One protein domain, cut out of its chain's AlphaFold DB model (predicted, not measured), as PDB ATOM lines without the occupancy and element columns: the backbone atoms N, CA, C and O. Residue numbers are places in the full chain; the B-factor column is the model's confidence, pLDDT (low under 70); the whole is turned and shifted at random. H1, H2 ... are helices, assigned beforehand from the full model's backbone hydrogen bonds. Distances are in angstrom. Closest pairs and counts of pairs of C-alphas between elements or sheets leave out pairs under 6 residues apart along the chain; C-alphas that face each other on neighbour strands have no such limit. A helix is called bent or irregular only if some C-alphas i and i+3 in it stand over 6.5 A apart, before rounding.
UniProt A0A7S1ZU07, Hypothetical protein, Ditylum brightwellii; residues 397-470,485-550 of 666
ATOM      1  N   GLU A 397     -91.147  26.408 -37.865       77.25
ATOM      2  CA  GLU A 397     -92.261  26.872 -38.715       77.25
ATOM      3  C   GLU A 397     -92.542  25.900 -39.880       77.25
ATOM      4  O   GLU A 397     -93.671  25.474 -40.128       77.25
ATOM      5  N   ASN A 398     -91.482  25.465 -40.566       83.44
ATOM      6  CA  ASN A 398     -91.587  24.477 -41.638       83.44
ATOM      7  C   ASN A 398     -92.010  23.103 -41.109       83.44
ATOM      8  O   ASN A 398     -92.700  22.369 -41.812       83.44
ATOM      9  N   LEU A 399     -91.597  22.740 -39.893       82.38
ATOM     10  CA  LEU A 399     -92.019  21.509 -39.240       82.38
ATOM     11  C   LEU A 399     -93.512  21.563 -38.890       82.38
ATOM     12  O   LEU A 399     -94.206  20.595 -39.185       82.38
ATOM     13  N   GLU A 400     -94.022  22.687 -38.375       82.94
ATOM     14  CA  GLU A 400     -95.447  22.877 -38.075       82.94
ATOM     15  C   GLU A 400     -96.308  22.687 -39.331       82.94
ATOM     16  O   GLU A 400     -97.244  21.890 -39.317       82.94
ATOM     17  N   ILE A 401     -95.956  23.330 -40.452       79.38
ATOM     18  CA  ILE A 401     -96.674  23.180 -41.733       79.38
ATOM     19  C   ILE A 401     -96.709  21.707 -42.175       79.38
ATOM     20  O   ILE A 401     -97.753  21.196 -42.596       79.38
ATOM     21  N   LEU A 402     -95.582  20.998 -42.060       85.75
ATOM     22  CA  LEU A 402     -95.482  19.587 -42.437       85.75
ATOM     23  C   LEU A 402     -96.259  18.662 -41.495       85.75
ATOM     24  O   LEU A 402     -96.921  17.741 -41.973       85.75
ATOM     25  N   GLN A 403     -96.221  18.910 -40.187       83.31
ATOM     26  CA  GLN A 403     -96.972  18.158 -39.184       83.31
ATOM     27  C   GLN A 403     -98.476  18.414 -39.322       83.31
ATOM     28  O   GLN A 403     -99.246  17.461 -39.421       83.31
ATOM     29  N   ARG A 404     -98.905  19.673 -39.441       78.50
ATOM     30  CA  ARG A 404    -100.300  20.066 -39.690       78.50
ATOM     31  C   ARG A 404    -100.852  19.441 -40.969       78.50
ATOM     32  O   ARG A 404    -102.009  19.021 -40.992       78.50
ATOM     33  N   TRP A 405    -100.032  19.320 -42.018       87.50
ATOM     34  CA  TRP A 405    -100.411  18.539 -43.193       87.50
ATOM     35  C   TRP A 405    -100.500  17.043 -42.879       87.50
ATOM     36  O   TRP A 405    -101.520  16.433 -43.181       87.50
ATOM     37  N   PHE A 406     -99.466  16.450 -42.278       83.81
ATOM     38  CA  PHE A 406     -99.329  15.001 -42.088       83.81
ATOM     39  C   PHE A 406    -100.356  14.401 -41.121       83.81
ATOM     40  O   PHE A 406    -100.891  13.333 -41.401       83.81
ATOM     41  N   TYR A 407    -100.651  15.092 -40.019       79.62
ATOM     42  CA  TYR A 407    -101.588  14.667 -38.973       79.62
ATOM     43  C   TYR A 407    -103.042  15.099 -39.234       79.62
ATOM     44  O   TYR A 407    -103.933  14.732 -38.472       79.62
ATOM     45  N   SER A 408    -103.320  15.818 -40.329       73.12
ATOM     46  CA  SER A 408    -104.697  16.071 -40.779       73.12
ATOM     47  C   SER A 408    -105.433  14.744 -41.042       73.12
ATOM     48  O   SER A 408    -104.861  13.886 -41.721       73.12
ATOM     49  N   PRO A 409    -106.697  14.548 -40.610       56.53
ATOM     50  CA  PRO A 409    -107.407  13.263 -40.725       56.53
ATOM     51  C   PRO A 409    -107.441  12.671 -42.145       56.53
ATOM     52  O   PRO A 409    -107.372  11.453 -42.332       56.53
ATOM     53  N   ILE A 410    -107.512  13.540 -43.158       59.44
ATOM     54  CA  ILE A 410    -107.535  13.172 -44.582       59.44
ATOM     55  C   ILE A 410    -106.164  12.637 -45.038       59.44
ATOM     56  O   ILE A 410    -106.088  11.686 -45.816       59.44
ATOM     57  N   ASN A 411    -105.083  13.220 -44.519       67.88
ATOM     58  CA  ASN A 411    -103.709  12.964 -44.948       67.88
ATOM     59  C   ASN A 411    -103.010  11.912 -44.084       67.88
ATOM     60  O   ASN A 411    -102.228  11.134 -44.612       67.88
ATOM     61  N   PHE A 412    -103.320  11.802 -42.794       66.19
ATOM     62  CA  PHE A 412    -102.794  10.726 -41.950       66.19
ATOM     63  C   PHE A 412    -103.348   9.354 -42.382       66.19
ATOM     64  O   PHE A 412    -102.657   8.338 -42.321       66.19
ATOM     65  N   SER A 413    -104.571   9.354 -42.928       60.16
ATOM     66  CA  SER A 413    -105.169   8.226 -43.654       60.16
ATOM     67  C   SER A 413    -104.388   7.845 -44.922       60.16
ATOM     68  O   SER A 413    -104.299   6.672 -45.270       60.16
ATOM     69  N   ASN A 414    -103.814   8.816 -45.638       63.56
ATOM     70  CA  ASN A 414    -103.017   8.590 -46.846       63.56
ATOM     71  C   ASN A 414    -101.766   9.491 -46.854       63.56
ATOM     72  O   ASN A 414    -101.746  10.508 -47.555       63.56
ATOM     73  N   PRO A 415    -100.701   9.140 -46.105       77.81
ATOM     74  CA  PRO A 415     -99.548  10.019 -45.870       77.81
ATOM     75  C   PRO A 415     -98.584  10.092 -47.070       77.81
ATOM     76  O   PRO A 415     -97.367  10.235 -46.918       77.81
ATOM     77  N   TYR A 416     -99.125   9.974 -48.281       82.69
ATOM     78  CA  TYR A 416     -98.452   9.977 -49.572       82.69
ATOM     79  C   TYR A 416     -99.045  11.112 -50.425       82.69
ATOM     80  O   TYR A 416     -99.973  10.867 -51.197       82.69
ATOM     81  N   PRO A 417     -98.539  12.356 -50.290       82.94
ATOM     82  CA  PRO A 417     -99.050  13.482 -51.065       82.94
ATOM     83  C   PRO A 417     -98.799  13.273 -52.561       82.94
ATOM     84  O   PRO A 417     -97.750  12.754 -52.965       82.94
ATOM     85  N   ASP A 418     -99.756  13.703 -53.378       79.38
ATOM     86  CA  ASP A 418     -99.671  13.668 -54.838       79.38
ATOM     87  C   ASP A 418     -98.699  14.730 -55.403       79.38
ATOM     88  O   ASP A 418     -97.931  15.368 -54.676       79.38
ATOM     89  N   LYS A 419     -98.665  14.887 -56.735       80.75
ATOM     90  CA  LYS A 419     -97.759  15.834 -57.410       80.75
ATOM     91  C   LYS A 419     -98.053  17.290 -57.021       80.75
ATOM     92  O   LYS A 419     -97.115  18.075 -56.946       80.75
ATOM     93  N   GLU A 420     -99.314  17.634 -56.792       80.06
ATOM     94  CA  GLU A 420     -99.795  19.002 -56.589       80.06
ATOM     95  C   GLU A 420     -99.684  19.415 -55.122       80.06
ATOM     96  O   GLU A 420     -99.031  20.405 -54.801       80.06
ATOM     97  N   THR A 421    -100.147  18.556 -54.216       83.00
ATOM     98  CA  THR A 421     -99.960  18.683 -52.767       83.00
ATOM     99  C   THR A 421     -98.477  18.822 -52.402       83.00
ATOM    100  O   THR A 421     -98.111  19.638 -51.559       83.00
ATOM    101  N   LYS A 422     -97.581  18.084 -53.078       89.56
ATOM    102  CA  LYS A 422     -96.127  18.263 -52.913       89.56
ATOM    103  C   LYS A 422     -95.640  19.651 -53.327       89.56
ATOM    104  O   LYS A 422     -94.730  20.158 -52.681       89.56
ATOM    105  N   LEU A 423     -96.196  20.250 -54.382       86.50
ATOM    106  CA  LEU A 423     -95.835  21.606 -54.807       86.50
ATOM    107  C   LEU A 423     -96.351  22.646 -53.811       86.50
ATOM    108  O   LEU A 423     -95.589  23.532 -53.443       86.50
ATOM    109  N   ILE A 424     -97.574  22.490 -53.294       86.06
ATOM    110  CA  ILE A 424     -98.124  23.348 -52.231       86.06
ATOM    111  C   ILE A 424     -97.201  23.331 -51.000       86.06
ATOM    112  O   ILE A 424     -96.752  24.386 -50.558       86.06
ATOM    113  N   LEU A 425     -96.814  22.144 -50.516       88.56
ATOM    114  CA  LEU A 425     -95.916  22.005 -49.360       88.56
ATOM    115  C   LEU A 425     -94.503  22.554 -49.617       88.56
ATOM    116  O   LEU A 425     -93.913  23.149 -48.716       88.56
ATOM    117  N   ILE A 426     -93.953  22.399 -50.828       90.38
ATOM    118  CA  ILE A 426     -92.676  23.023 -51.229       90.38
ATOM    119  C   ILE A 426     -92.799  24.553 -51.234       90.38
ATOM    120  O   ILE A 426     -91.920  25.240 -50.721       90.38
ATOM    121  N   ASN A 427     -93.892  25.090 -51.779       89.00
ATOM    122  CA  ASN A 427     -94.110  26.528 -51.918       89.00
ATOM    123  C   ASN A 427     -94.380  27.214 -50.573       89.00
ATOM    124  O   ASN A 427     -93.969  28.361 -50.393       89.00
ATOM    125  N   GLN A 428     -95.027  26.518 -49.635       86.44
ATOM    126  CA  GLN A 428     -95.228  26.972 -48.258       86.44
ATOM    127  C   GLN A 428     -93.913  26.915 -47.468       86.44
ATOM    128  O   GLN A 428     -93.418  27.948 -47.040       86.44
ATOM    129  N   THR A 429     -93.287  25.737 -47.366       89.62
ATOM    130  CA  THR A 429     -92.106  25.529 -46.497       89.62
ATOM    131  C   THR A 429     -90.769  26.011 -47.079       89.62
ATOM    132  O   THR A 429     -89.720  25.907 -46.443       89.62
ATOM    133  N   LYS A 430     -90.753  26.428 -48.350       89.75
ATOM    134  CA  LYS A 430     -89.546  26.716 -49.156       89.75
ATOM    135  C   LYS A 430     -88.523  25.560 -49.211       89.75
ATOM    136  O   LYS A 430     -87.399  25.735 -49.690       89.75
ATOM    137  N   LEU A 431     -88.878  24.356 -48.753       87.00
ATOM    138  CA  LEU A 431     -87.969  23.213 -48.703       87.00
ATOM    139  C   LEU A 431     -87.738  22.626 -50.097       87.00
ATOM    140  O   LEU A 431     -88.674  22.292 -50.825       87.00
ATOM    141  N   ARG A 432     -86.470  22.354 -50.429       90.44
ATOM    142  CA  ARG A 432     -86.113  21.543 -51.606       90.44
ATOM    143  C   ARG A 432     -86.873  20.209 -51.551       90.44
ATOM    144  O   ARG A 432     -86.803  19.515 -50.537       90.44
ATOM    145  N   LYS A 433     -87.502  19.788 -52.657       87.38
ATOM    146  CA  LYS A 433     -88.296  18.540 -52.769       87.38
ATOM    147  C   LYS A 433     -87.658  17.314 -52.090       87.38
ATOM    148  O   LYS A 433     -88.340  16.559 -51.403       87.38
ATOM    149  N   LYS A 434     -86.339  17.134 -52.240       87.00
ATOM    150  CA  LYS A 434     -85.560  16.031 -51.640       87.00
ATOM    151  C   LYS A 434     -85.604  16.015 -50.102       87.00
ATOM    152  O   LYS A 434     -85.465  14.948 -49.511       87.00
ATOM    153  N   HIS A 435     -85.785  17.169 -49.456       86.88
ATOM    154  CA  HIS A 435     -85.907  17.304 -48.002       86.88
ATOM    155  C   HIS A 435     -87.343  17.021 -47.541       86.88
ATOM    156  O   HIS A 435     -87.513  16.199 -46.645       86.88
ATOM    157  N   LEU A 436     -88.361  17.553 -48.232       89.88
ATOM    158  CA  LEU A 436     -89.771  17.176 -48.031       89.88
ATOM    159  C   LEU A 436     -89.969  15.650 -48.137       89.88
ATOM    160  O   LEU A 436     -90.483  15.004 -47.227       89.88
ATOM    161  N   GLU A 437     -89.485  15.037 -49.221       86.88
ATOM    162  CA  GLU A 437     -89.584  13.587 -49.448       86.88
ATOM    163  C   GLU A 437     -88.655  12.759 -48.534       86.88
ATOM    164  O   GLU A 437     -88.790  11.533 -48.462       86.88
ATOM    165  N   ARG A 438     -87.713  13.389 -47.817       85.62
ATOM    166  CA  ARG A 438     -86.941  12.764 -46.727       85.62
ATOM    167  C   ARG A 438     -87.722  12.802 -45.415       85.62
ATOM    168  O   ARG A 438     -87.857  11.747 -44.801       85.62
ATOM    169  N   TRP A 439     -88.271  13.958 -45.042       92.00
ATOM    170  CA  TRP A 439     -89.085  14.131 -43.837       92.00
ATOM    171  C   TRP A 439     -90.310  13.212 -43.855       92.00
ATOM    172  O   TRP A 439     -90.421  12.336 -43.004       92.00
ATOM    173  N   LEU A 440     -91.123  13.268 -44.920       89.50
ATOM    174  CA  LEU A 440     -92.307  12.414 -45.096       89.50
ATOM    175  C   LEU A 440     -91.994  10.906 -45.019       89.50
ATOM    176  O   LEU A 440     -92.858  10.109 -44.663       89.50
ATOM    177  N   ARG A 441     -90.775  10.484 -45.385       84.31
ATOM    178  CA  ARG A 441     -90.347   9.081 -45.243       84.31
ATOM    179  C   ARG A 441     -90.045   8.743 -43.783       84.31
ATOM    180  O   ARG A 441     -90.497   7.695 -43.333       84.31
ATOM    181  N   LYS A 442     -89.325   9.619 -43.068       80.19
ATOM    182  CA  LYS A 442     -88.992   9.446 -41.645       80.19
ATOM    183  C   LYS A 442     -90.264   9.427 -40.793       80.19
ATOM    184  O   LYS A 442     -90.448   8.493 -40.024       80.19
ATOM    185  N   GLU A 443     -91.181  10.367 -41.012       84.94
ATOM    186  CA  GLU A 443     -92.425  10.481 -40.239       84.94
ATOM    187  C   GLU A 443     -93.325   9.241 -40.403       84.94
ATOM    188  O   GLU A 443     -93.803   8.664 -39.424       84.94
ATOM    189  N   ARG A 444     -93.455   8.718 -41.636       85.44
ATOM    190  CA  ARG A 444     -94.147   7.435 -41.870       85.44
ATOM    191  C   ARG A 444     -93.451   6.236 -41.224       85.44
ATOM    192  O   ARG A 444     -94.129   5.264 -40.903       85.44
ATOM    193  N   GLN A 445     -92.126   6.258 -41.077       71.25
ATOM    194  CA  GLN A 445     -91.377   5.176 -40.428       71.25
ATOM    195  C   GLN A 445     -91.490   5.225 -38.900       71.25
ATOM    196  O   GLN A 445     -91.589   4.164 -38.294       71.25
ATOM    197  N   LEU A 446     -91.493   6.421 -38.304       70.25
ATOM    198  CA  LEU A 446     -91.545   6.612 -36.852       70.25
ATOM    199  C   LEU A 446     -92.957   6.498 -36.274       70.25
ATOM    200  O   LEU A 446     -93.128   5.858 -35.244       70.25
ATOM    201  N   VAL A 447     -93.959   7.108 -36.914       74.19
ATOM    202  CA  VAL A 447     -95.293   7.263 -36.308       74.19
ATOM    203  C   VAL A 447     -96.336   6.402 -37.011       74.19
ATOM    204  O   VAL A 447     -96.991   5.579 -36.375       74.19
ATOM    205  N   TRP A 448     -96.456   6.521 -38.336       77.81
ATOM    206  CA  TRP A 448     -97.501   5.808 -39.082       77.81
ATOM    207  C   TRP A 448     -97.311   4.282 -39.047       77.81
ATOM    208  O   TRP A 448     -98.226   3.561 -38.659       77.81
ATOM    209  N   LYS A 449     -96.118   3.766 -39.384       72.00
ATOM    210  CA  LYS A 449     -95.860   2.313 -39.419       72.00
ATOM    211  C   LYS A 449     -96.089   1.602 -38.071       72.00
ATOM    212  O   LYS A 449     -96.782   0.583 -38.086       72.00
ATOM    213  N   PRO A 450     -95.559   2.073 -36.922       73.06
ATOM    214  CA  PRO A 450     -95.802   1.405 -35.642       73.06
ATOM    215  C   PRO A 450     -97.266   1.485 -35.202       73.06
ATOM    216  O   PRO A 450     -97.779   0.519 -34.643       73.06
ATOM    217  N   LEU A 451     -97.960   2.590 -35.501       70.88
ATOM    218  CA  LEU A 451     -99.383   2.730 -35.199       70.88
ATOM    219  C   LEU A 451    -100.247   1.764 -36.022       70.88
ATOM    220  O   LEU A 451    -101.100   1.093 -35.449       70.88
ATOM    221  N   MET A 452     -99.987   1.614 -37.329       68.88
ATOM    222  CA  MET A 452    -100.692   0.620 -38.154       68.88
ATOM    223  C   MET A 452    -100.482  -0.807 -37.621       68.88
ATOM    224  O   MET A 452    -101.427  -1.590 -37.593       68.88
ATOM    225  N   LYS A 453     -99.277  -1.136 -37.124       68.38
ATOM    226  CA  LYS A 453     -99.012  -2.435 -36.480       68.38
ATOM    227  C   LYS A 453     -99.800  -2.614 -35.172       68.38
ATOM    228  O   LYS A 453    -100.301  -3.706 -34.930       68.38
ATOM    229  N   LYS A 454     -99.951  -1.567 -34.349       67.81
ATOM    230  CA  LYS A 454    -100.779  -1.626 -33.126       67.81
ATOM    231  C   LYS A 454    -102.260  -1.849 -33.442       67.81
ATOM    232  O   LYS A 454    -102.872  -2.714 -32.826       67.81
ATOM    233  N   ILE A 455    -102.800  -1.134 -34.433       65.06
ATOM    234  CA  ILE A 455    -104.181  -1.317 -34.912       65.06
ATOM    235  C   ILE A 455    -104.388  -2.758 -35.396       65.06
ATOM    236  O   ILE A 455    -105.322  -3.418 -34.958       65.06
ATOM    237  N   GLN A 456    -103.467  -3.279 -36.213       58.19
ATOM    238  CA  GLN A 456    -103.488  -4.670 -36.675       58.19
ATOM    239  C   GLN A 456    -103.495  -5.678 -35.510       58.19
ATOM    240  O   GLN A 456    -104.217  -6.666 -35.563       58.19
ATOM    241  N   GLN A 457    -102.713  -5.443 -34.450       64.56
ATOM    242  CA  GLN A 457    -102.703  -6.314 -33.268       64.56
ATOM    243  C   GLN A 457    -104.029  -6.258 -32.494       64.56
ATOM    244  O   GLN A 457    -104.518  -7.298 -32.068       64.56
ATOM    245  N   GLN A 458    -104.634  -5.076 -32.346       65.06
ATOM    246  CA  GLN A 458    -105.944  -4.924 -31.702       65.06
ATOM    247  C   GLN A 458    -107.069  -5.576 -32.519       65.06
ATOM    248  O   GLN A 458    -107.933  -6.229 -31.944       65.06
ATOM    249  N   GLU A 459    -107.044  -5.450 -33.846       63.84
ATOM    250  CA  GLU A 459    -108.045  -6.055 -34.731       63.84
ATOM    251  C   GLU A 459    -107.945  -7.592 -34.757       63.84
ATOM    252  O   GLU A 459    -108.975  -8.259 -34.768       63.84
ATOM    253  N   ILE A 460    -106.735  -8.164 -34.657       69.38
ATOM    254  CA  ILE A 460    -106.539  -9.616 -34.470       69.38
ATOM    255  C   ILE A 460    -107.119 -10.088 -33.127       69.38
ATOM    256  O   ILE A 460    -107.822 -11.092 -33.100       69.38
ATOM    257  N   ILE A 461    -106.876  -9.360 -32.031       73.25
ATOM    258  CA  ILE A 461    -107.415  -9.708 -30.702       73.25
ATOM    259  C   ILE A 461    -108.952  -9.659 -30.705       73.25
ATOM    260  O   ILE A 461    -109.592 -10.561 -30.177       73.25
ATOM    261  N   LEU A 462    -109.551  -8.647 -31.345       70.69
ATOM    262  CA  LEU A 462    -111.007  -8.534 -31.477       70.69
ATOM    263  C   LEU A 462    -111.609  -9.642 -32.357       70.69
ATOM    264  O   LEU A 462    -112.692 -10.130 -32.052       70.69
ATOM    265  N   GLN A 463    -110.915 -10.065 -33.420       70.12
ATOM    266  CA  GLN A 463    -111.335 -11.210 -34.239       70.12
ATOM    267  C   GLN A 463    -111.267 -12.518 -33.442       70.12
ATOM    268  O   GLN A 463    -112.226 -13.278 -33.463       70.12
ATOM    269  N   GLN A 464    -110.194 -12.741 -32.677       74.38
ATOM    270  CA  GLN A 464    -110.056 -13.913 -31.805       74.38
ATOM    271  C   GLN A 464    -111.151 -13.961 -30.732       74.38
ATOM    272  O   GLN A 464    -111.753 -15.007 -30.534       74.38
ATOM    273  N   GLN A 465    -111.482 -12.824 -30.112       73.25
ATOM    274  CA  GLN A 465    -112.582 -12.731 -29.143       73.25
ATOM    275  C   GLN A 465    -113.948 -13.039 -29.778       73.25
ATOM    276  O   GLN A 465    -114.748 -13.750 -29.181       73.25
ATOM    277  N   GLN A 466    -114.204 -12.574 -31.006       69.19
ATOM    278  CA  GLN A 466    -115.436 -12.906 -31.733       69.19
ATOM    279  C   GLN A 466    -115.487 -14.373 -32.185       69.19
ATOM    280  O   GLN A 466    -116.558 -14.971 -32.176       69.19
ATOM    281  N   GLU A 467    -114.353 -14.971 -32.559       67.12
ATOM    282  CA  GLU A 467    -114.265 -16.400 -32.884       67.12
ATOM    283  C   GLU A 467    -114.429 -17.280 -31.629       67.12
ATOM    284  O   GLU A 467    -115.085 -18.318 -31.706       67.12
ATOM    285  N   GLU A 468    -113.931 -16.854 -30.463       66.06
ATOM    286  CA  GLU A 468    -114.166 -17.519 -29.172       66.06
ATOM    287  C   GLU A 468    -115.635 -17.404 -28.723       66.06
ATOM    288  O   GLU A 468    -116.228 -18.419 -28.353       66.06
ATOM    289  N   GLU A 469    -116.268 -16.229 -28.825       62.62
ATOM    290  CA  GLU A 469    -117.707 -16.066 -28.545       62.62
ATOM    291  C   GLU A 469    -118.569 -16.946 -29.472       62.62
ATOM    292  O   GLU A 469    -119.415 -17.697 -28.987       62.62
ATOM    293  N   LEU A 470    -118.300 -16.948 -30.784       52.28
ATOM    294  CA  LEU A 470    -119.014 -17.789 -31.758       52.28
ATOM    295  C   LEU A 470    -118.719 -19.293 -31.608       52.28
ATOM    296  O   LEU A 470    -119.536 -20.114 -32.014       52.28
ATOM    297  N   THR A 485    -118.630  -8.772 -50.323       77.50
ATOM    298  CA  THR A 485    -118.126  -7.853 -49.293       77.50
ATOM    299  C   THR A 485    -117.189  -8.546 -48.302       77.50
ATOM    300  O   THR A 485    -116.153  -7.966 -47.980       77.50
ATOM    301  N   THR A 486    -117.485  -9.778 -47.860       78.31
ATOM    302  CA  THR A 486    -116.621 -10.499 -46.905       78.31
ATOM    303  C   THR A 486    -115.308 -10.917 -47.556       78.31
ATOM    304  O   THR A 486    -114.262 -10.806 -46.923       78.31
ATOM    305  N   ILE A 487    -115.321 -11.270 -48.847       82.38
ATOM    306  CA  ILE A 487    -114.106 -11.514 -49.644       82.38
ATOM    307  C   ILE A 487    -113.212 -10.260 -49.676       82.38
ATOM    308  O   ILE A 487    -112.012 -10.343 -49.411       82.38
ATOM    309  N   LEU A 488    -113.785  -9.078 -49.938       84.81
ATOM    310  CA  LEU A 488    -113.023  -7.822 -49.976       84.81
ATOM    311  C   LEU A 488    -112.560  -7.345 -48.593       84.81
ATOM    312  O   LEU A 488    -111.481  -6.765 -48.488       84.81
ATOM    313  N   GLN A 489    -113.333  -7.598 -47.533       80.81
ATOM    314  CA  GLN A 489    -112.910  -7.351 -46.150       80.81
ATOM    315  C   GLN A 489    -111.750  -8.276 -45.765       80.81
ATOM    316  O   GLN A 489    -110.722  -7.794 -45.296       80.81
ATOM    317  N   LYS A 490    -111.860  -9.579 -46.056       79.75
ATOM    318  CA  LYS A 490    -110.806 -10.574 -45.814       79.75
ATOM    319  C   LYS A 490    -109.514 -10.248 -46.567       79.75
ATOM    320  O   LYS A 490    -108.437 -10.460 -46.021       79.75
ATOM    321  N   TRP A 491    -109.596  -9.684 -47.776       86.00
ATOM    322  CA  TRP A 491    -108.415  -9.156 -48.467       86.00
ATOM    323  C   TRP A 491    -107.880  -7.874 -47.809       86.00
ATOM    324  O   TRP A 491    -106.689  -7.795 -47.532       86.00
ATOM    325  N   MET A 492    -108.737  -6.886 -47.516       80.50
ATOM    326  CA  MET A 492    -108.331  -5.597 -46.923       80.50
ATOM    327  C   MET A 492    -107.595  -5.767 -45.585       80.50
ATOM    328  O   MET A 492    -106.621  -5.062 -45.326       80.50
ATOM    329  N   TYR A 493    -108.073  -6.691 -44.750       72.19
ATOM    330  CA  TYR A 493    -107.576  -6.926 -43.393       72.19
ATOM    331  C   TYR A 493    -106.581  -8.093 -43.302       72.19
ATOM    332  O   TYR A 493    -106.076  -8.397 -42.225       72.19
ATOM    333  N   ASN A 494    -106.228  -8.714 -44.435       72.06
ATOM    334  CA  ASN A 494    -105.128  -9.675 -44.505       72.06
ATOM    335  C   ASN A 494    -103.826  -9.004 -44.006       72.06
ATOM    336  O   ASN A 494    -103.471  -7.935 -44.518       72.06
ATOM    337  N   PRO A 495    -103.063  -9.627 -43.085       56.47
ATOM    338  CA  PRO A 495    -101.768  -9.130 -42.617       56.47
ATOM    339  C   PRO A 495    -100.783  -8.690 -43.713       56.47
ATOM    340  O   PRO A 495     -99.980  -7.784 -43.484       56.47
ATOM    341  N   GLN A 496    -100.845  -9.296 -44.902       58.47
ATOM    342  CA  GLN A 496    -100.002  -8.939 -46.048       58.47
ATOM    343  C   GLN A 496    -100.418  -7.609 -46.699       58.47
ATOM    344  O   GLN A 496     -99.561  -6.855 -47.164       58.47
ATOM    345  N   HIS A 497    -101.713  -7.288 -46.697       67.38
ATOM    346  CA  HIS A 497    -102.279  -6.156 -47.433       67.38
ATOM    347  C   HIS A 497    -102.656  -4.974 -46.531       67.38
ATOM    348  O   HIS A 497    -102.595  -3.839 -46.987       67.38
ATOM    349  N   ILE A 498    -102.941  -5.172 -45.239       54.81
ATOM    350  CA  ILE A 498    -103.291  -4.068 -44.322       54.81
ATOM    351  C   ILE A 498    -102.178  -3.002 -44.205       54.81
ATOM    352  O   ILE A 498    -102.453  -1.820 -44.011       54.81
ATOM    353  N   THR A 499    -100.910  -3.388 -44.413       45.44
ATOM    354  CA  THR A 499     -99.755  -2.465 -44.421       45.44
ATOM    355  C   THR A 499     -99.599  -1.656 -45.720       45.44
ATOM    356  O   THR A 499     -98.937  -0.615 -45.727       45.44
ATOM    357  N   ASN A 500    -100.218  -2.115 -46.812       59.53
ATOM    358  CA  ASN A 500    -100.322  -1.436 -48.102       59.53
ATOM    359  C   ASN A 500    -101.676  -1.798 -48.747       59.53
ATOM    360  O   ASN A 500    -101.717  -2.644 -49.643       59.53
ATOM    361  N   PRO A 501    -102.793  -1.187 -48.303       74.81
ATOM    362  CA  PRO A 501    -104.152  -1.612 -48.654       74.81
ATOM    363  C   PRO A 501    -104.566  -1.104 -50.043       74.81
ATOM    364  O   PRO A 501    -105.641  -0.536 -50.233       74.81
ATOM    365  N   TYR A 502    -103.673  -1.259 -51.016       80.62
ATOM    366  CA  TYR A 502    -103.748  -0.791 -52.392       80.62
ATOM    367  C   TYR A 502    -103.427  -1.987 -53.298       80.62
ATOM    368  O   TYR A 502    -102.251  -2.195 -53.605       80.62
ATOM    369  N   PRO A 503    -104.437  -2.784 -53.697       82.94
ATOM    370  CA  PRO A 503    -104.200  -3.982 -54.494       82.94
ATOM    371  C   PRO A 503    -103.535  -3.628 -55.827       82.94
ATOM    372  O   PRO A 503    -103.910  -2.652 -56.493       82.94
ATOM    373  N   THR A 504    -102.554  -4.442 -56.205       82.94
ATOM    374  CA  THR A 504    -101.918  -4.469 -57.526       82.94
ATOM    375  C   THR A 504    -102.950  -4.726 -58.624       82.94
ATOM    376  O   THR A 504    -104.098  -5.092 -58.362       82.94
ATOM    377  N   LYS A 505    -102.578  -4.524 -59.893       81.81
ATOM    378  CA  LYS A 505    -103.504  -4.765 -61.011       81.81
ATOM    379  C   LYS A 505    -103.905  -6.246 -61.073       81.81
ATOM    380  O   LYS A 505    -105.034  -6.569 -61.424       81.81
ATOM    381  N   GLU A 506    -102.978  -7.108 -60.689       82.06
ATOM    382  CA  GLU A 506    -103.059  -8.558 -60.643       82.06
ATOM    383  C   GLU A 506    -104.038  -8.998 -59.540       82.06
ATOM    384  O   GLU A 506    -105.079  -9.573 -59.860       82.06
ATOM    385  N   GLU A 507    -103.807  -8.584 -58.287       86.50
ATOM    386  CA  GLU A 507    -104.729  -8.827 -57.161       86.50
ATOM    387  C   GLU A 507    -106.125  -8.244 -57.435       86.50
ATOM    388  O   GLU A 507    -107.137  -8.878 -57.145       86.50
ATOM    389  N   LYS A 508    -106.228  -7.059 -58.057       88.62
ATOM    390  CA  LYS A 508    -107.532  -6.503 -58.458       88.62
ATOM    391  C   LYS A 508    -108.266  -7.393 -59.460       88.62
ATOM    392  O   LYS A 508    -109.476  -7.540 -59.341       88.62
ATOM    393  N   ASN A 509    -107.572  -7.983 -60.435       87.38
ATOM    394  CA  ASN A 509    -108.200  -8.901 -61.390       87.38
ATOM    395  C   ASN A 509    -108.710 -10.172 -60.691       87.38
ATOM    396  O   ASN A 509    -109.770 -10.683 -61.048       87.38
ATOM    397  N   GLU A 510    -107.980 -10.675 -59.696       87.56
ATOM    398  CA  GLU A 510    -108.381 -11.831 -58.885       87.56
ATOM    399  C   GLU A 510    -109.586 -11.508 -57.995       87.56
ATOM    400  O   GLU A 510    -110.562 -12.257 -57.989       87.56
ATOM    401  N   LEU A 511    -109.594 -10.344 -57.340       89.12
ATOM    402  CA  LEU A 511    -110.739  -9.873 -56.560       89.12
ATOM    403  C   LEU A 511    -111.968  -9.598 -57.436       89.12
ATOM    404  O   LEU A 511    -113.074  -9.958 -57.041       89.12
ATOM    405  N   CYS A 512    -111.807  -9.038 -58.640       89.75
ATOM    406  CA  CYS A 512    -112.894  -8.919 -59.621       89.75
ATOM    407  C   CYS A 512    -113.491 -10.294 -59.971       89.75
ATOM    408  O   CYS A 512    -114.710 -10.444 -59.951       89.75
ATOM    409  N   LYS A 513    -112.653 -11.312 -60.227       87.38
ATOM    410  CA  LYS A 513    -113.114 -12.692 -60.482       87.38
ATOM    411  C   LYS A 513    -113.837 -13.298 -59.276       87.38
ATOM    412  O   LYS A 513    -114.872 -13.927 -59.455       87.38
ATOM    413  N   ALA A 514    -113.316 -13.097 -58.066       81.75
ATOM    414  CA  ALA A 514    -113.868 -13.671 -56.838       81.75
ATOM    415  C   ALA A 514    -115.167 -12.994 -56.353       81.75
ATOM    416  O   ALA A 514    -115.899 -13.580 -55.565       81.75
ATOM    417  N   THR A 515    -115.455 -11.764 -56.795       86.62
ATOM    418  CA  THR A 515    -116.592 -10.956 -56.300       86.62
ATOM    419  C   THR A 515    -117.626 -10.589 -57.363       86.62
ATOM    420  O   THR A 515    -118.676 -10.045 -57.029       86.62
ATOM    421  N   GLY A 516    -117.326 -10.816 -58.646       87.06
ATOM    422  CA  GLY A 516    -118.143 -10.351 -59.770       87.06
ATOM    423  C   GLY A 516    -118.124  -8.830 -59.988       87.06
ATOM    424  O   GLY A 516    -118.791  -8.338 -60.896       87.06
ATOM    425  N   PHE A 517    -117.380  -8.057 -59.188       88.94
ATOM    426  CA  PHE A 517    -117.311  -6.602 -59.338       88.94
ATOM    427  C   PHE A 517    -116.451  -6.196 -60.536       88.94
ATOM    428  O   PHE A 517    -115.354  -6.712 -60.748       88.94
ATOM    429  N   THR A 518    -116.885  -5.168 -61.267       88.56
ATOM    430  CA  THR A 518    -116.027  -4.485 -62.245       88.56
ATOM    431  C   THR A 518    -114.870  -3.758 -61.554       88.56
ATOM    432  O   THR A 518    -114.980  -3.307 -60.412       88.56
ATOM    433  N   MET A 519    -113.774  -3.540 -62.286       87.19
ATOM    434  CA  MET A 519    -112.602  -2.787 -61.815       87.19
ATOM    435  C   MET A 519    -112.972  -1.401 -61.236       87.19
ATOM    436  O   MET A 519    -112.444  -0.999 -60.199       87.19
ATOM    437  N   LYS A 520    -113.937  -0.692 -61.855       83.56
ATOM    438  CA  LYS A 520    -114.464   0.601 -61.368       83.56
ATOM    439  C   LYS A 520    -115.156   0.462 -60.002       83.56
ATOM    440  O   LYS A 520    -114.920   1.273 -59.104       83.56
ATOM    441  N   GLN A 521    -116.016  -0.548 -59.840       84.69
ATOM    442  CA  GLN A 521    -116.728  -0.818 -58.583       84.69
ATOM    443  C   GLN A 521    -115.752  -1.222 -57.476       84.69
ATOM    444  O   GLN A 521    -115.853  -0.698 -56.368       84.69
ATOM    445  N   LEU A 522    -114.768  -2.067 -57.796       88.25
ATOM    446  CA  LEU A 522    -113.716  -2.501 -56.881       88.25
ATOM    447  C   LEU A 522    -112.900  -1.308 -56.346       88.25
ATOM    448  O   LEU A 522    -112.786  -1.130 -55.133       88.25
ATOM    449  N   ASP A 523    -112.404  -0.427 -57.223       79.62
ATOM    450  CA  ASP A 523    -111.670   0.781 -56.807       79.62
ATOM    451  C   ASP A 523    -112.537   1.762 -55.994       79.62
ATOM    452  O   ASP A 523    -112.056   2.389 -55.044       79.62
ATOM    453  N   SER A 524    -113.828   1.881 -56.329       77.62
ATOM    454  CA  SER A 524    -114.794   2.683 -55.568       77.62
ATOM    455  C   SER A 524    -115.042   2.101 -54.172       77.62
ATOM    456  O   SER A 524    -115.028   2.848 -53.189       77.62
ATOM    457  N   TRP A 525    -115.183   0.775 -54.062       89.06
ATOM    458  CA  TRP A 525    -115.306   0.050 -52.797       89.06
ATOM    459  C   TRP A 525    -114.066   0.276 -51.933       89.06
ATOM    460  O   TRP A 525    -114.184   0.840 -50.850       89.06
ATOM    461  N   PHE A 526    -112.863  -0.005 -52.444       86.56
ATOM    462  CA  PHE A 526    -111.614   0.207 -51.703       86.56
ATOM    463  C   PHE A 526    -111.430   1.664 -51.246       86.56
ATOM    464  O   PHE A 526    -110.999   1.917 -50.119       86.56
ATOM    465  N   ARG A 527    -111.806   2.649 -52.076       76.44
ATOM    466  CA  ARG A 527    -111.777   4.078 -51.710       76.44
ATOM    467  C   ARG A 527    -112.835   4.452 -50.664       76.44
ATOM    468  O   ARG A 527    -112.625   5.415 -49.926       76.44
ATOM    469  N   LYS A 528    -113.976   3.761 -50.595       74.69
ATOM    470  CA  LYS A 528    -115.008   3.967 -49.562       74.69
ATOM    471  C   LYS A 528    -114.641   3.251 -48.260       74.69
ATOM    472  O   LYS A 528    -114.641   3.901 -47.222       74.69
ATOM    473  N   THR A 529    -114.248   1.979 -48.315       76.44
ATOM    474  CA  THR A 529    -113.912   1.165 -47.139       76.44
ATOM    475  C   THR A 529    -112.725   1.740 -46.374       76.44
ATOM    476  O   THR A 529    -112.894   2.011 -45.194       76.44
ATOM    477  N   ARG A 530    -111.597   2.086 -47.023       80.69
ATOM    478  CA  ARG A 530    -110.461   2.753 -46.336       80.69
ATOM    479  C   ARG A 530    -110.902   4.007 -45.555       80.69
ATOM    480  O   ARG A 530    -110.533   4.183 -44.401       80.69
ATOM    481  N   ARG A 531    -111.777   4.838 -46.141       62.97
ATOM    482  CA  ARG A 531    -112.351   6.031 -45.477       62.97
ATOM    483  C   ARG A 531    -113.388   5.719 -44.386       62.97
ATOM    484  O   ARG A 531    -113.666   6.603 -43.582       62.97
ATOM    485  N   LYS A 532    -113.982   4.521 -44.365       63.03
ATOM    486  CA  LYS A 532    -114.906   4.075 -43.309       63.03
ATOM    487  C   LYS A 532    -114.130   3.476 -42.137       63.03
ATOM    488  O   LYS A 532    -114.306   3.951 -41.021       63.03
ATOM    489  N   THR A 533    -113.258   2.500 -42.401       59.94
ATOM    490  CA  THR A 533    -112.483   1.783 -41.377       59.94
ATOM    491  C   THR A 533    -111.694   2.753 -40.501       59.94
ATOM    492  O   THR A 533    -111.746   2.699 -39.278       59.94
ATOM    493  N   TRP A 534    -111.022   3.727 -41.116       55.31
ATOM    494  CA  TRP A 534    -110.149   4.649 -40.386       55.31
ATOM    495  C   TRP A 534    -110.887   5.817 -39.712       55.31
ATOM    496  O   TRP A 534    -110.273   6.547 -38.940       55.31
ATOM    497  N   LYS A 535    -112.204   5.965 -39.932       49.31
ATOM    498  CA  LYS A 535    -113.048   6.936 -39.211       49.31
ATOM    499  C   LYS A 535    -113.495   6.458 -37.826       49.31
ATOM    500  O   LYS A 535    -113.869   7.301 -37.022       49.31
ATOM    501  N   HIS A 536    -113.495   5.149 -37.553       44.06
ATOM    502  CA  HIS A 536    -114.006   4.582 -36.294       44.06
ATOM    503  C   HIS A 536    -112.929   3.976 -35.379       44.06
ATOM    504  O   HIS A 536    -113.255   3.455 -34.319       44.06
ATOM    505  N   LEU A 537    -111.653   4.032 -35.773       42.44
ATOM    506  CA  LEU A 537    -110.516   3.499 -35.001       42.44
ATOM    507  C   LEU A 537    -109.833   4.547 -34.099       42.44
ATOM    508  O   LEU A 537    -108.699   4.344 -33.678       42.44
ATOM    509  N   TRP A 538    -110.500   5.670 -33.826       41.75
ATOM    510  CA  TRP A 538    -109.978   6.772 -33.013       41.75
ATOM    511  C   TRP A 538    -111.036   7.256 -32.024       41.75
ATOM    512  O   TRP A 538    -112.143   7.613 -32.432       41.75
ATOM    513  N   THR A 539    -110.689   7.329 -30.738       50.81
ATOM    514  CA  THR A 539    -111.478   8.090 -29.757       50.81
ATOM    515  C   THR A 539    -111.075   9.565 -29.784       50.81
ATOM    516  O   THR A 539    -109.952   9.915 -30.156       50.81
ATOM    517  N   VAL A 540    -111.985  10.452 -29.362       48.62
ATOM    518  CA  VAL A 540    -111.733  11.907 -29.290       48.62
ATOM    519  C   VAL A 540    -110.496  12.217 -28.430       48.62
ATOM    520  O   VAL A 540    -109.691  13.080 -28.775       48.62
ATOM    521  N   GLU A 541    -110.289  11.447 -27.363       43.16
ATOM    522  CA  GLU A 541    -109.161  11.578 -26.435       43.16
ATOM    523  C   GLU A 541    -107.798  11.352 -27.101       43.16
ATOM    524  O   GLU A 541    -106.847  12.075 -26.811       43.16
ATOM    525  N   GLN A 542    -107.686  10.387 -28.021       46.00
ATOM    526  CA  GLN A 542    -106.438  10.116 -28.747       46.00
ATOM    527  C   GLN A 542    -106.071  11.270 -29.692       46.00
ATOM    528  O   GLN A 542    -104.894  11.593 -29.859       46.00
ATOM    529  N   TYR A 543    -107.082  11.929 -30.265       47.12
ATOM    530  CA  TYR A 543    -106.902  13.105 -31.115       47.12
ATOM    531  C   TYR A 543    -106.475  14.340 -30.296       47.12
ATOM    532  O   TYR A 543    -105.581  15.084 -30.703       47.12
ATOM    533  N   ASP A 544    -107.028  14.521 -29.092       46.62
ATOM    534  CA  ASP A 544    -106.622  15.596 -28.177       46.62
ATOM    535  C   ASP A 544    -105.283  15.349 -27.471       46.62
ATOM    536  O   ASP A 544    -104.580  16.306 -27.139       46.62
ATOM    537  N   MET A 545    -104.873  14.092 -27.289       42.09
ATOM    538  CA  MET A 545    -103.541  13.753 -26.780       42.09
ATOM    539  C   MET A 545    -102.441  14.182 -27.767       42.09
ATOM    540  O   MET A 545    -101.445  14.776 -27.354       42.09
ATOM    541  N   LEU A 546    -102.666  13.987 -29.075       45.06
ATOM    542  CA  LEU A 546    -101.827  14.553 -30.141       45.06
ATOM    543  C   LEU A 546    -101.839  16.087 -30.129       45.06
ATOM    544  O   LEU A 546    -100.783  16.707 -30.235       45.06
ATOM    545  N   ARG A 547    -103.014  16.709 -29.942       44.50
ATOM    546  CA  ARG A 547    -103.150  18.175 -29.889       44.50
ATOM    547  C   ARG A 547    -102.320  18.801 -28.758       44.50
ATOM    548  O   ARG A 547    -101.728  19.857 -28.954       44.50
ATOM    549  N   LYS A 548    -102.248  18.143 -27.593       43.53
ATOM    550  CA  LYS A 548    -101.472  18.603 -26.424       43.53
ATOM    551  C   LYS A 548     -99.957  18.478 -26.622       43.53
ATOM    552  O   LYS A 548     -99.225  19.350 -26.163       43.53
ATOM    553  N   PHE A 549     -99.485  17.455 -27.338       35.75
ATOM    554  CA  PHE A 549     -98.048  17.242 -27.574       35.75
ATOM    555  C   PHE A 549     -97.388  18.318 -28.455       35.75
ATOM    556  O   PHE A 549     -96.180  18.516 -28.367       35.75
ATOM    557  N   CYS A 550     -98.169  19.042 -29.261       40.50
ATOM    558  CA  CYS A 550     -97.690  20.162 -30.078       40.50
ATOM    559  C   CYS A 550     -97.845  21.540 -29.394       40.50
ATOM    560  O   CYS A 550     -97.579  22.554 -30.031       40.50
TER     561      CYS A 550
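AT A GLANCE: This is residues 397 to 470 and 485 to 550 of the 666 residues of the protein "Hypothetical protein" of Ditylum brightwellii (UniProt A0A7S1ZU07). Two small helical clusters lie toward opposite ends of the longest axis, H1, H3 and arm H4a in one, H5, H6 and H7 in the other; in each, two helices run side by side in opposite ways and the third stands about perpendicular to one of them. The long bent helix H4 starts in the first cluster and runs out to residues 461 to 470, which stick out, while H8 lies off by itself and touches no helix. The 140 printed residues hold eight named helices, H1 to H8 in order, and no named strand; the class is all helix. The whole is only just loose, close to compact, with a radius of gyration of the C-alphas of 17.6 A and spans of 51 by 34 by 20 A.

IN THESE COORDINATES: Find C-alpha 397 at (-92.261, 26.872, -38.715); from there H1 runs to residue 406. H2 is residues 409 to 412, and H3 is residues 419 to 429, 15.7 A long. H4, residues 433 to 470, was assigned as one helix by its hydrogen bonds but is bent, with C-alphas 446 and 449 6.6 A apart. Its arm H4a, residues 433 to 446, is 20.2 A long, and H4b, residues 449 to 470, is 31.6 A, ending at C-alpha 470 at (-119.014, -17.789, -31.758). After the cut come H5, residues 485 to 492, H6, residues 505 to 515, and H7, residues 519 to 533, 20.9 A long. H8, residues 540 to 549, ends at C-alpha 549 at (-98.048, 17.242, -27.574).

HOW THE PARTS SIT: Look at the C-alphas of Asn 398 and Thr 429, 5.0 A apart, where H1 and H3 touch at a shallow tilt of 28 degrees, opposite ways. H2 is close to H1 but not clearly touching, with the C-alphas of Phe 406 and Phe 412 closest at 5.5 A. H4a touches H3 with residues 433 to 436 alone, about perpendicular at 82 degrees; the closest C-alphas, of Ile 426 and Lys 433, are 6.5 A apart. H1 and H4a are near each other. The arms H4a and H4b stand at 36 degrees, only just a steep tilt, and H4b touches no helix. H5 and H6 form a helical hairpin, touching at a shallow tilt of 25 degrees, opposite ways; their closest C-alphas, of Ile 487 and Thr 515, are 7.1 A apart. H7 touches H6 with residues 519 to 522 alone, about perpendicular at 89 degrees, the C-alphas of Cys 512 and Met 519 being closest at 6.5 A. H5 and H7 are near each other. Every O i to N i+4 pair is within hydrogen-bond range in H1, H3, H4b, H5, H6 and H8, against 9 of 10 in H4a and 10 of 11 in H7; H2 is too short for such a pair.

THE WHOLE: The C-alphas farthest apart, of Lys 430 and Leu 470, are 56.1 A apart. Residues 471 to 484 are not printed, and C-alphas 470 and 485 are 20.2 A apart across the cut. The link from H5 to H6, residues 493 to 504, is long. The mean pLDDT of the printed part is 73.7, and 46 residues are under 70, among them residues 531 to 550.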